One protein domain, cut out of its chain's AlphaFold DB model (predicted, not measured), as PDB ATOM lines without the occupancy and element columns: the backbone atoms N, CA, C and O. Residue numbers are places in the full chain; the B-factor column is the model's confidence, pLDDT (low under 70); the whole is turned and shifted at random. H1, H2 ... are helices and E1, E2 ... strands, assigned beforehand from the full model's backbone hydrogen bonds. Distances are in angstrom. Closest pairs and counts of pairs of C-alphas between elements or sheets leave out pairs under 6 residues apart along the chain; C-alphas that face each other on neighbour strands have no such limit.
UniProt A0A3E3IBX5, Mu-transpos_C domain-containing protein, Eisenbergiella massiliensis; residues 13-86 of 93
ATOM      1  N   PRO A  13     260.531 265.920 310.327       95.62
ATOM      2  CA  PRO A  13     261.256 264.961 311.144       95.62
ATOM      3  C   PRO A  13     260.608 264.840 312.526       95.62
ATOM      4  O   PRO A  13     260.288 265.834 313.184       95.62
ATOM      5  N   ARG A  14     260.434 263.605 312.991       96.81
ATOM      6  CA  ARG A  14     259.954 263.265 314.332       96.81
ATOM      7  C   ARG A  14     260.752 262.092 314.874       96.81
ATOM      8  O   ARG A  14     261.069 261.168 314.144       96.81
ATOM      9  N   VAL A  15     261.021 262.112 316.172       96.88
ATOM     10  CA  VAL A  15     261.642 260.978 316.859       96.88
ATOM     11  C   VAL A  15     260.550 260.001 317.287       96.88
ATOM     12  O   VAL A  15     259.557 260.412 317.904       96.88
ATOM     13  N   ILE A  16     260.723 258.720 316.968       97.31
ATOM     14  CA  ILE A  16     259.941 257.647 317.586       97.31
ATOM     15  C   ILE A  16     260.474 257.483 319.001       97.31
ATOM     16  O   ILE A  16     261.664 257.259 319.200       97.31
ATOM     17  N   ASN A  17     259.617 257.614 320.008       95.25
ATOM     18  CA  ASN A  17     260.089 257.482 321.382       95.25
ATOM     19  C   ASN A  17     260.397 256.025 321.764       95.25
ATOM     20  O   ASN A  17     260.105 255.083 321.032       95.25
ATOM     21  N   GLU A  18     260.925 255.849 322.971       93.25
ATOM     22  CA  GLU A  18     261.308 254.556 323.559       93.25
ATOM     23  C   GLU A  18     260.148 253.555 323.703       93.25
ATOM     24  O   GLU A  18     260.374 252.379 323.942       93.25
ATOM     25  N   ASN A  19     258.902 254.008 323.548       93.50
ATOM     26  CA  ASN A  19     257.706 253.168 323.584       93.50
ATOM     27  C   ASN A  19     257.144 252.898 322.172       93.50
ATOM     28  O   ASN A  19     255.964 252.564 322.037       93.50
ATOM     29  N   GLY A  20     257.918 253.154 321.112       94.19
ATOM     30  CA  GLY A  20     257.522 252.892 319.724       94.19
ATOM     31  C   GLY A  20     256.371 253.752 319.214       94.19
ATOM     32  O   GLY A  20     255.612 253.316 318.348       94.19
ATOM     33  N   ASN A  21     256.181 254.955 319.765       95.75
ATOM     34  CA  ASN A  21     255.114 255.850 319.323       95.75
ATOM     35  C   ASN A  21     255.614 257.215 318.865       95.75
ATOM     36  O   ASN A  21     256.645 257.726 319.302       95.75
ATOM     37  N   ILE A  22     254.808 257.811 317.993       96.56
ATOM     38  CA  ILE A  22     255.017 259.132 317.411       96.56
ATOM     39  C   ILE A  22     253.952 260.075 317.963       96.56
ATOM     40  O   ILE A  22     252.765 259.735 318.009       96.56
ATOM     41  N   ARG A  23     254.361 261.290 318.337       95.06
ATOM     42  CA  ARG A  23     253.434 262.395 318.609       95.06
ATOM     43  C   ARG A  23     253.274 263.267 317.372       95.06
ATOM     44  O   ARG A  23     254.265 263.734 316.815       95.06
ATOM     45  N   TRP A  24     252.031 263.540 316.992       95.38
ATOM     46  CA  TRP A  24     251.701 264.407 315.863       95.38
ATOM     47  C   TRP A  24     250.569 265.361 316.243       95.38
ATOM     48  O   TRP A  24     249.435 264.933 316.452       95.38
ATOM     49  N   TYR A  25     250.896 266.651 316.374       92.62
ATOM     50  CA  TYR A  25     249.974 267.744 316.729       92.62
ATOM     51  C   TYR A  25     248.964 267.404 317.845       92.62
ATOM     52  O   TYR A  25     247.759 267.596 317.702       92.62
ATOM     53  N   GLY A  26     249.479 266.900 318.971       90.19
ATOM     54  CA  GLY A  26     248.692 266.574 320.168       90.19
ATOM     55  C   GLY A  26     248.165 265.139 320.223       90.19
ATOM     56  O   GLY A  26     247.777 264.689 321.295       90.19
ATOM     57  N   GLU A  27     248.219 264.400 319.116       94.44
ATOM     58  CA  GLU A  27     247.791 263.001 319.050       94.44
ATOM     59  C   GLU A  27     248.986 262.042 319.158       94.44
ATOM     60  O   GLU A  27     250.113 262.385 318.778       94.44
ATOM     61  N   ARG A  28     248.740 260.822 319.651       95.81
ATOM     62  CA  ARG A  28     249.731 259.737 319.733       95.81
ATOM     63  C   ARG A  28     249.371 258.627 318.752       95.81
ATOM     64  O   ARG A  28     248.250 258.130 318.788       95.81
ATOM     65  N   TYR A  29     250.339 258.197 317.950       96.81
ATOM     66  CA  TYR A  29     250.180 257.117 316.981       96.81
ATOM     67  C   TYR A  29     251.159 255.978 317.259       96.81
ATOM     68  O   TYR A  29     252.326 256.213 317.570       96.81
ATOM     69  N   THR A  30     250.668 254.750 317.129       95.56
ATOM     70  CA  THR A  30     251.399 253.502 317.385       95.56
ATOM     71  C   THR A  30     251.176 252.529 316.235       95.56
ATOM     72  O   THR A  30     250.067 252.455 315.702       95.56
ATOM     73  N   LYS A  31     252.201 251.747 315.902       96.56
ATOM     74  CA  LYS A  31     252.115 250.585 315.012       96.56
ATOM     75  C   LYS A  31     253.252 249.623 315.339       96.56
ATOM     76  O   LYS A  31     254.295 250.079 315.800       96.56
ATOM     77  N   GLU A  32     253.067 248.328 315.104       96.81
ATOM     78  CA  GLU A  32     254.094 247.323 315.406       96.81
ATOM     79  C   GLU A  32     255.391 247.597 314.630       96.81
ATOM     80  O   GLU A  32     256.482 247.506 315.189       96.81
ATOM     81  N   GLU A  33     255.277 248.048 313.379       97.00
ATOM     82  CA  GLU A  33     256.422 248.404 312.540       97.00
ATOM     83  C   GLU A  33     257.288 249.513 313.157       97.00
ATOM     84  O   GLU A  33     258.494 249.519 312.940       97.00
ATOM     85  N   LEU A  34     256.710 250.410 313.970       96.81
ATOM     86  CA  LEU A  34     257.444 251.505 314.617       96.81
ATOM     87  C   LEU A  34     258.328 251.033 315.778       96.81
ATOM     88  O   LEU A  34     259.288 251.718 316.120       96.81
ATOM     89  N   LEU A  35     258.044 249.867 316.371       96.75
ATOM     90  CA  LEU A  35     258.836 249.328 317.483       96.75
ATOM     91  C   LEU A  35     260.283 249.031 317.068       96.75
ATOM     92  O   LEU A  35     261.187 249.092 317.892       96.75
ATOM     93  N   ARG A  36     260.516 248.740 315.785       96.19
ATOM     94  CA  ARG A  36     261.861 248.471 315.252       96.19
ATOM     95  C   ARG A  36     262.733 249.721 315.139       96.19
ATOM     96  O   ARG A  36     263.937 249.580 315.001       96.19
ATOM     97  N   TYR A  37     262.126 250.904 315.221       96.31
ATOM     98  CA  TYR A  37     262.762 252.201 314.993       96.31
ATOM     99  C   TYR A  37     262.719 253.089 316.250       96.31
ATOM    100  O   TYR A  37     262.732 254.315 316.160       96.31
ATOM    101  N   MET A  38     262.593 252.497 317.443       96.69
ATOM    102  CA  MET A  38     262.572 253.246 318.705       96.69
ATOM    103  C   MET A  38     263.859 254.053 318.891       96.69
ATOM    104  O   MET A  38     264.957 253.521 318.776       96.69
ATOM    105  N   GLY A  39     263.715 255.339 319.207       95.94
ATOM    106  CA  GLY A  39     264.827 256.279 319.337       95.94
ATOM    107  C   GLY A  39     265.304 256.879 318.011       95.94
ATOM    108  O   GLY A  39     266.070 257.841 318.036       95.94
ATOM    109  N   GLU A  40     264.841 256.382 316.862       96.62
ATOM    110  CA  GLU A  40     265.245 256.900 315.555       96.62
ATOM    111  C   GLU A  40     264.411 258.109 315.113       96.62
ATOM    112  O   GLU A  40     263.247 258.293 315.493       96.62
ATOM    113  N   THR A  41     265.020 258.936 314.259       97.19
ATOM    114  CA  THR A  41     264.308 259.995 313.540       97.19
ATOM    115  C   THR A  41     263.645 259.410 312.301       97.19
ATOM    116  O   THR A  41     264.304 258.838 311.437       97.19
ATOM    117  N   VAL A  42     262.339 259.618 312.186       97.50
ATOM    118  CA  VAL A  42     261.544 259.323 310.996       97.50
ATOM    119  C   VAL A  42     260.985 260.600 310.395       97.50
ATOM    120  O   VAL A  42     260.881 261.638 311.046       97.50
ATOM    121  N   TYR A  43     260.585 260.512 309.138       96.81
ATOM    122  CA  TYR A  43     260.144 261.632 308.327       96.81
ATOM    123  C   TYR A  43     258.680 261.436 307.979       96.81
ATOM    124  O   TYR A  43     258.300 260.423 307.392       96.81
ATOM    125  N   ILE A  44     257.839 262.388 308.371       96.56
ATOM    126  CA  ILE A  44     256.390 262.253 308.251       96.56
ATOM    127  C   ILE A  44     255.875 263.150 307.142       96.56
ATOM    128  O   ILE A  44     256.071 264.366 307.173       96.56
ATOM    129  N   ARG A  45     255.148 262.542 306.203       94.81
ATOM    130  CA  ARG A  45     254.314 263.253 305.238       94.81
ATOM    131  C   ARG A  45     252.851 263.152 305.659       94.81
ATOM    132  O   ARG A  45     252.308 262.057 305.782       94.81
ATOM    133  N   ASP A  46     252.210 264.292 305.869       93.81
ATOM    134  CA  ASP A  46     250.809 264.399 306.283       93.81
ATOM    135  C   ASP A  46     249.917 264.689 305.071       93.81
ATOM    136  O   ASP A  46     249.987 265.763 304.469       93.81
ATOM    137  N   SER A  47     249.059 263.738 304.695       90.12
ATOM    138  CA  SER A  47     248.110 263.932 303.590       90.12
ATOM    139  C   SER A  47     246.849 264.682 304.008       90.12
ATOM    140  O   SER A  47     246.066 265.089 303.152       90.12
ATOM    141  N   GLY A  48     246.631 264.910 305.300       89.94
ATOM    142  CA  GLY A  48     245.366 265.405 305.842       89.94
ATOM    143  C   GLY A  48     244.469 264.313 306.424       89.94
ATOM    144  O   GLY A  48     243.665 264.588 307.319       89.94
ATOM    145  N   GLU A  49     244.640 263.076 305.960       91.19
ATOM    146  CA  GLU A  49     243.872 261.897 306.387       91.19
ATOM    147  C   GLU A  49     244.770 260.791 306.946       91.19
ATOM    148  O   GLU A  49     244.384 260.082 307.875       91.19
ATOM    149  N   GLU A  50     245.990 260.682 306.426       94.44
ATOM    150  CA  GLU A  50     246.986 259.697 306.828       94.44
ATOM    151  C   GLU A  50     248.332 260.373 307.097       94.44
ATOM    152  O   GLU A  50     248.673 261.398 306.497       94.44
ATOM    153  N   LEU A  51     249.108 259.767 307.992       95.75
ATOM    154  CA  LEU A  51     250.530 260.041 308.154       95.75
ATOM    155  C   LEU A  51     251.310 258.924 307.473       95.75
ATOM    156  O   LEU A  51     251.161 257.750 307.818       95.75
ATOM    157  N   PHE A  52     252.148 259.297 306.520       96.75
ATOM    158  CA  PHE A  52     253.091 258.403 305.869       96.75
ATOM    159  C   PHE A  52     254.428 258.571 306.578       96.75
ATOM    160  O   PHE A  52     254.970 259.676 306.611       96.75
ATOM    161  N   VAL A  53     254.924 257.495 307.181       97.69
ATOM    162  CA  VAL A  53     256.142 257.500 307.993       97.69
ATOM    163  C   VAL A  53     257.264 256.868 307.191       97.69
ATOM    164  O   VAL A  53     257.136 255.726 306.749       97.69
ATOM    165  N   TYR A  54     258.353 257.605 307.017       97.44
ATOM    166  CA  TYR A  54     259.506 257.194 306.232       97.44
ATOM    167  C   TYR A  54     260.772 257.157 307.082       97.44
ATOM    168  O   TYR A  54     260.949 257.982 307.977       97.44
ATOM    169  N   GLN A  55     261.675 256.246 306.749       96.69
ATOM    170  CA  GLN A  55     263.081 256.339 307.124       96.69
ATOM    171  C   GLN A  55     263.836 257.064 306.008       96.69
ATOM    172  O   GLN A  55     263.491 256.904 304.835       96.69
ATOM    173  N   MET A  56     264.852 257.850 306.357       94.88
ATOM    174  CA  MET A  56     265.815 258.350 305.377       94.88
ATOM    175  C   MET A  56     266.911 257.306 305.205       94.88
ATOM    176  O   MET A  56     267.572 256.940 306.172       94.88
ATOM    177  N   GLU A  57     267.051 256.800 303.989       91.62
ATOM    178  CA  GLU A  57     268.018 255.761 303.642       91.62
ATOM    179  C   GLU A  57     269.355 256.365 303.205       91.62
ATOM    180  O   GLU A  57     270.412 255.833 303.530       91.62
ATOM    181  N   SER A  58     269.318 257.509 302.519       89.12
ATOM    182  CA  SER A  58     270.510 258.283 302.171       89.12
ATOM    183  C   SER A  58     270.181 259.760 301.967       89.12
ATOM    184  O   SER A  58     269.049 260.106 301.625       89.12
ATOM    185  N   ASP A  59     271.177 260.621 302.167       86.69
ATOM    186  CA  ASP A  59     271.156 262.056 301.875       86.69
ATOM    187  C   ASP A  59     272.495 262.505 301.265       86.69
ATOM    188  O   ASP A  59     273.344 263.141 301.886       86.69
ATOM    189  N   GLU A  60     272.707 262.150 300.002       84.75
ATOM    190  CA  GLU A  60     273.973 262.390 299.316       84.75
ATOM    191  C   GLU A  60     273.996 263.740 298.590       84.75
ATOM    192  O   GLU A  60     273.012 264.188 297.988       84.75
ATOM    193  N   VAL A  61     275.169 264.380 298.576       73.69
ATOM    194  CA  VAL A  61     275.441 265.478 297.643       73.69
ATOM    195  C   VAL A  61     275.542 264.868 296.247       73.69
ATOM    196  O   VAL A  61     276.424 264.057 295.966       73.69
ATOM    197  N   GLY A  62     274.611 265.235 295.372       67.50
ATOM    198  CA  GLY A  62     274.567 264.764 293.999       67.50
ATOM    199  C   GLY A  62     275.839 265.127 293.232       67.50
ATOM    200  O   GLY A  62     276.560 266.064 293.568       67.50
ATOM    201  N   ARG A  63     276.096 264.399 292.139       67.06
ATOM    202  CA  ARG A  63     277.276 264.609 291.276       67.06
ATOM    203  C   ARG A  63     277.358 266.024 290.685       67.06
ATOM    204  O   ARG A  63     278.435 266.470 290.308       67.06
ATOM    205  N   GLU A  64     276.224 266.715 290.596       72.44
ATOM    206  CA  GLU A  64     276.153 268.130 290.242       72.44
ATOM    207  C   GLU A  64     276.368 268.991 291.492       72.44
ATOM    208  O   GLU A  64     275.614 268.896 292.464       72.44
ATOM    209  N   GLN A  65     277.383 269.859 291.450       69.62
ATOM    210  CA  GLN A  65     277.708 270.777 292.542       69.62
ATOM    211  C   GLN A  65     276.467 271.564 292.988       69.62
ATOM    212  O   GLN A  65     275.822 272.246 292.193       69.62
ATOM    213  N   GLY A  66     276.141 271.462 294.278       72.19
ATOM    214  CA  GLY A  66     275.036 272.195 294.900       72.19
ATOM    215  C   GLY A  66     273.673 271.493 294.885       72.19
ATOM    216  O   GLY A  66     272.691 272.111 295.293       72.19
ATOM    217  N   ARG A  67     273.571 270.225 294.456       79.50
ATOM    218  CA  ARG A  67     272.330 269.436 294.580       79.50
ATOM    219  C   ARG A  67     272.476 268.389 295.678       79.50
ATOM    220  O   ARG A  67     273.493 267.717 295.752       79.50
ATOM    221  N   ILE A  68     271.449 268.237 296.505       81.06
ATOM    222  CA  ILE A  68     271.342 267.164 297.499       81.06
ATOM    223  C   ILE A  68     270.196 266.257 297.061       81.06
ATOM    224  O   ILE A  68     269.147 266.748 296.630       81.06
ATOM    225  N   GLN A  69     270.407 264.949 297.133       86.19
ATOM    226  CA  GLN A  69     269.390 263.936 296.887       86.19
ATOM    227  C   GLN A  69     269.192 263.126 298.160       86.19
ATOM    228  O   GLN A  69     270.151 262.606 298.711       86.19
ATOM    229  N   ALA A  70     267.940 263.017 298.599       88.25
ATOM    230  CA  ALA A  70     267.577 262.176 299.726       88.25
ATOM    231  C   ALA A  70     266.645 261.053 299.263       88.25
ATOM    232  O   ALA A  70     265.683 261.305 298.527       88.25
ATOM    233  N   ILE A  71     266.937 259.827 299.690       91.25
ATOM    234  CA  ILE A  71     266.116 258.642 299.440       91.25
ATOM    235  C   ILE A  71     265.365 258.313 300.724       91.25
ATOM    236  O   ILE A  71     265.952 258.205 301.798       91.25
ATOM    237  N   PHE A  72     264.049 258.153 300.602       93.88
ATOM    238  CA  PHE A  72     263.171 257.822 301.715       93.88
ATOM    239  C   PHE A  72     262.448 256.510 301.449       93.88
ATOM    240  O   PHE A  72     261.787 256.363 300.417       93.88
ATOM    241  N   THR A  73     262.486 255.612 302.426       95.81
ATOM    242  CA  THR A  73     261.798 254.322 302.369       95.81
ATOM    243  C   THR A  73     260.600 254.335 303.314       95.81
ATOM    244  O   THR A  73     260.701 254.725 304.478       95.81
ATOM    245  N   LEU A  74     259.422 253.980 302.791       97.06
ATOM    246  CA  LEU A  74     258.174 253.987 303.559       97.06
ATOM    247  C   LEU A  74     258.206 252.863 304.599       97.06
ATOM    248  O   LEU A  74     258.239 251.694 304.233       97.06
ATOM    249  N   ILE A  75     258.109 253.223 305.877       97.50
ATOM    250  CA  ILE A  75     257.958 252.267 306.978       97.50
ATOM    251  C   ILE A  75     256.496 251.823 307.059       97.50
ATOM    252  O   ILE A  75     256.177 250.641 306.957       97.50
ATOM    253  N   CYS A  76     255.582 252.778 307.253       97.69
ATOM    254  CA  CYS A  76     254.162 252.480 307.412       97.69
ATOM    255  C   CYS A  76     253.261 253.695 307.157       97.69
ATOM    256  O   CYS A  76     253.712 254.839 307.082       97.69
ATOM    257  N   LYS A  77     251.951 253.437 307.095       97.75
ATOM    258  CA  LYS A  77     250.893 254.455 307.107       97.75
ATOM    259  C   LYS A  77     250.109 254.394 308.413       97.75
ATOM    260  O   LYS A  77     249.835 253.299 308.914       97.75
ATOM    261  N   LEU A  78     249.729 255.557 308.928       96.62
ATOM    262  CA  LEU A  78     248.935 255.724 310.142       96.62
ATOM    263  C   LEU A  78     247.678 256.526 309.807       96.62
ATOM    264  O   LEU A  78     247.769 257.648 309.309       96.62
ATOM    265  N   LYS A  79     246.500 255.980 310.107       95.62
ATOM    266  CA  LYS A  79     245.236 256.700 309.921       95.62
ATOM    267  C   LYS A  79     245.107 257.801 310.972       95.62
ATOM    268  O   LYS A  79     245.244 257.523 312.163       95.62
ATOM    269  N   LYS A  80     244.821 259.036 310.554       93.69
ATOM    270  CA  LYS A  80     244.681 260.166 311.480       93.69
ATOM    271  C   LYS A  80     243.366 260.113 312.239       93.69
ATOM    272  O   LYS A  80     242.319 259.813 311.672       93.69
ATOM    273  N   VAL A  81     243.425 260.507 313.510       90.12
ATOM    274  CA  VAL A  81     242.226 260.723 314.335       90.12
ATOM    275  C   VAL A  81     241.506 261.998 313.887       90.12
ATOM    276  O   VAL A  81     240.299 262.001 313.664       90.12
ATOM    277  N   LYS A  82     242.261 263.088 313.698       86.69
ATOM    278  CA  LYS A  82     241.752 264.376 313.210       86.69
ATOM    279  C   LYS A  82     241.976 264.492 311.707       86.69
ATOM    280  O   LYS A  82     243.040 264.931 311.261       86.69
ATOM    281  N   THR A  83     240.971 264.091 310.938       81.88
ATOM    282  CA  THR A  83     240.934 264.315 309.488       81.88
ATOM    283  C   THR A  83     240.682 265.798 309.186       81.88
ATOM    284  O   THR A  83     240.197 266.539 310.046       81.88
ATOM    285  N   LYS A  84     241.027 266.258 307.974       83.25
ATOM    286  CA  LYS A  84     240.889 267.666 307.521       83.25
ATOM    287  C   LYS A  84     241.854 268.666 308.173       83.25
ATOM    288  O   LYS A  84     241.684 269.876 308.029       83.25
ATOM    289  N   TRP A  85     242.876 268.177 308.865       87.81
ATOM    290  CA  TRP A  85     244.016 268.972 309.319       87.81
ATOM    291  C   TRP A  85     245.270 268.444 308.647       87.81
ATOM    292  O   TRP A  85     245.402 267.234 308.559       87.81
ATOM    293  N   ARG A  86     246.195 269.294 308.217       90.75
ATOM    294  CA  ARG A  86     247.485 268.922 307.626       90.75
ATOM    295  C   ARG A  86     248.576 269.792 308.243       90.75
ATOM    296  O   ARG A  86     248.411 271.007 308.276       90.75
TER     297      ARG A  86
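Overview. This is residues 13 to 86 of the 93 residues of the protein "Mu-transpos_C domain-containing protein" of Eisenbergiella massiliensis (UniProt A0A3E3IBX5). A small, incompletely closed barrel of strands has a long two-stranded arm: the strongly twisted sheet E1, E4, E5, E6 makes most of its wall, the hairpin E2 and E3 comes near both edges of that sheet, and H1 sits at one end. The hairpin E5 and E6 runs on beyond this body, and its turn, residues 62 to 67, is the far tip. The printed part has 74 residues, with E1, E2, E3, H1, E4, E5 and E6 along it; the larger sheet has the order E1, E4, E5, E6, and both sheets are antiparallel. The class is mostly strand, and the whole is only just loose, close to compact, with a radius of gyration of the C-alphas of 13.9 A and spans of 43 by 28 by 17 A.

Arrangement. E1, residues 13 to 15, is an edge strand, antiparallel to E4, residues 41 to 46, with N 14 and O 42 at 2.8 A. E4 is staggered: residues 41 to 43 pair with E1, and residues 43 to 46 with E5, residues 50 to 61, where N 45 and O 52 are 2.9 A apart. E5 forms a hairpin with E6, residues 68 to 79, the other edge strand; N 51 and O 78 are 2.8 A apart, and N 60 and O 69 are 2.9 A apart. E4, E5 and E6 are a meander, each strand the antiparallel neighbour of the one before. E5 bends by 61 degrees at residue 57, and E6 by 64 degrees at residue 75. E2, residues 21 to 24, and E3, residues 27 to 30, form another hairpin, with N 24 and O 27 at 2.9 A. The closest C-alphas of E1 and E2 are those of Val 15 and Ile 22, 6.9 A apart; those of E3 and E6 are Tyr 29 and Leu 78, 7.1 A apart. E2 and E5 are apart. H1, residues 32 to 37, is on the larger sheet at a height of 8.8 A, and its closest C-alphas to E6 are those of Glu 33 and Cys 76, 6.9 A apart. In H1, 0 of 2 O i to N i+4 pairs and 2 of 3 O i to N i+3 pairs are within hydrogen-bond range.

Along the chain. E1 begins at C-alpha 13, (261.256, 264.961, 311.144). E4 is 15.9 A long, E5 30.5 A and E6 30.7 A. E5 ends at C-alpha 61, (275.441, 265.478, 297.643), and E6 ends at C-alpha 79, (245.236, 256.700, 309.921).

Size, cuts and confidence. The two C-alphas farthest apart, those of Gln 65 and Val 81, are 42.8 A apart. The printed part has no cut. The link from E5 to E6 is short but not tight; the others are tight. The mean pLDDT of the printed part is 91.7, with residues 62, 63 and 65 under 70.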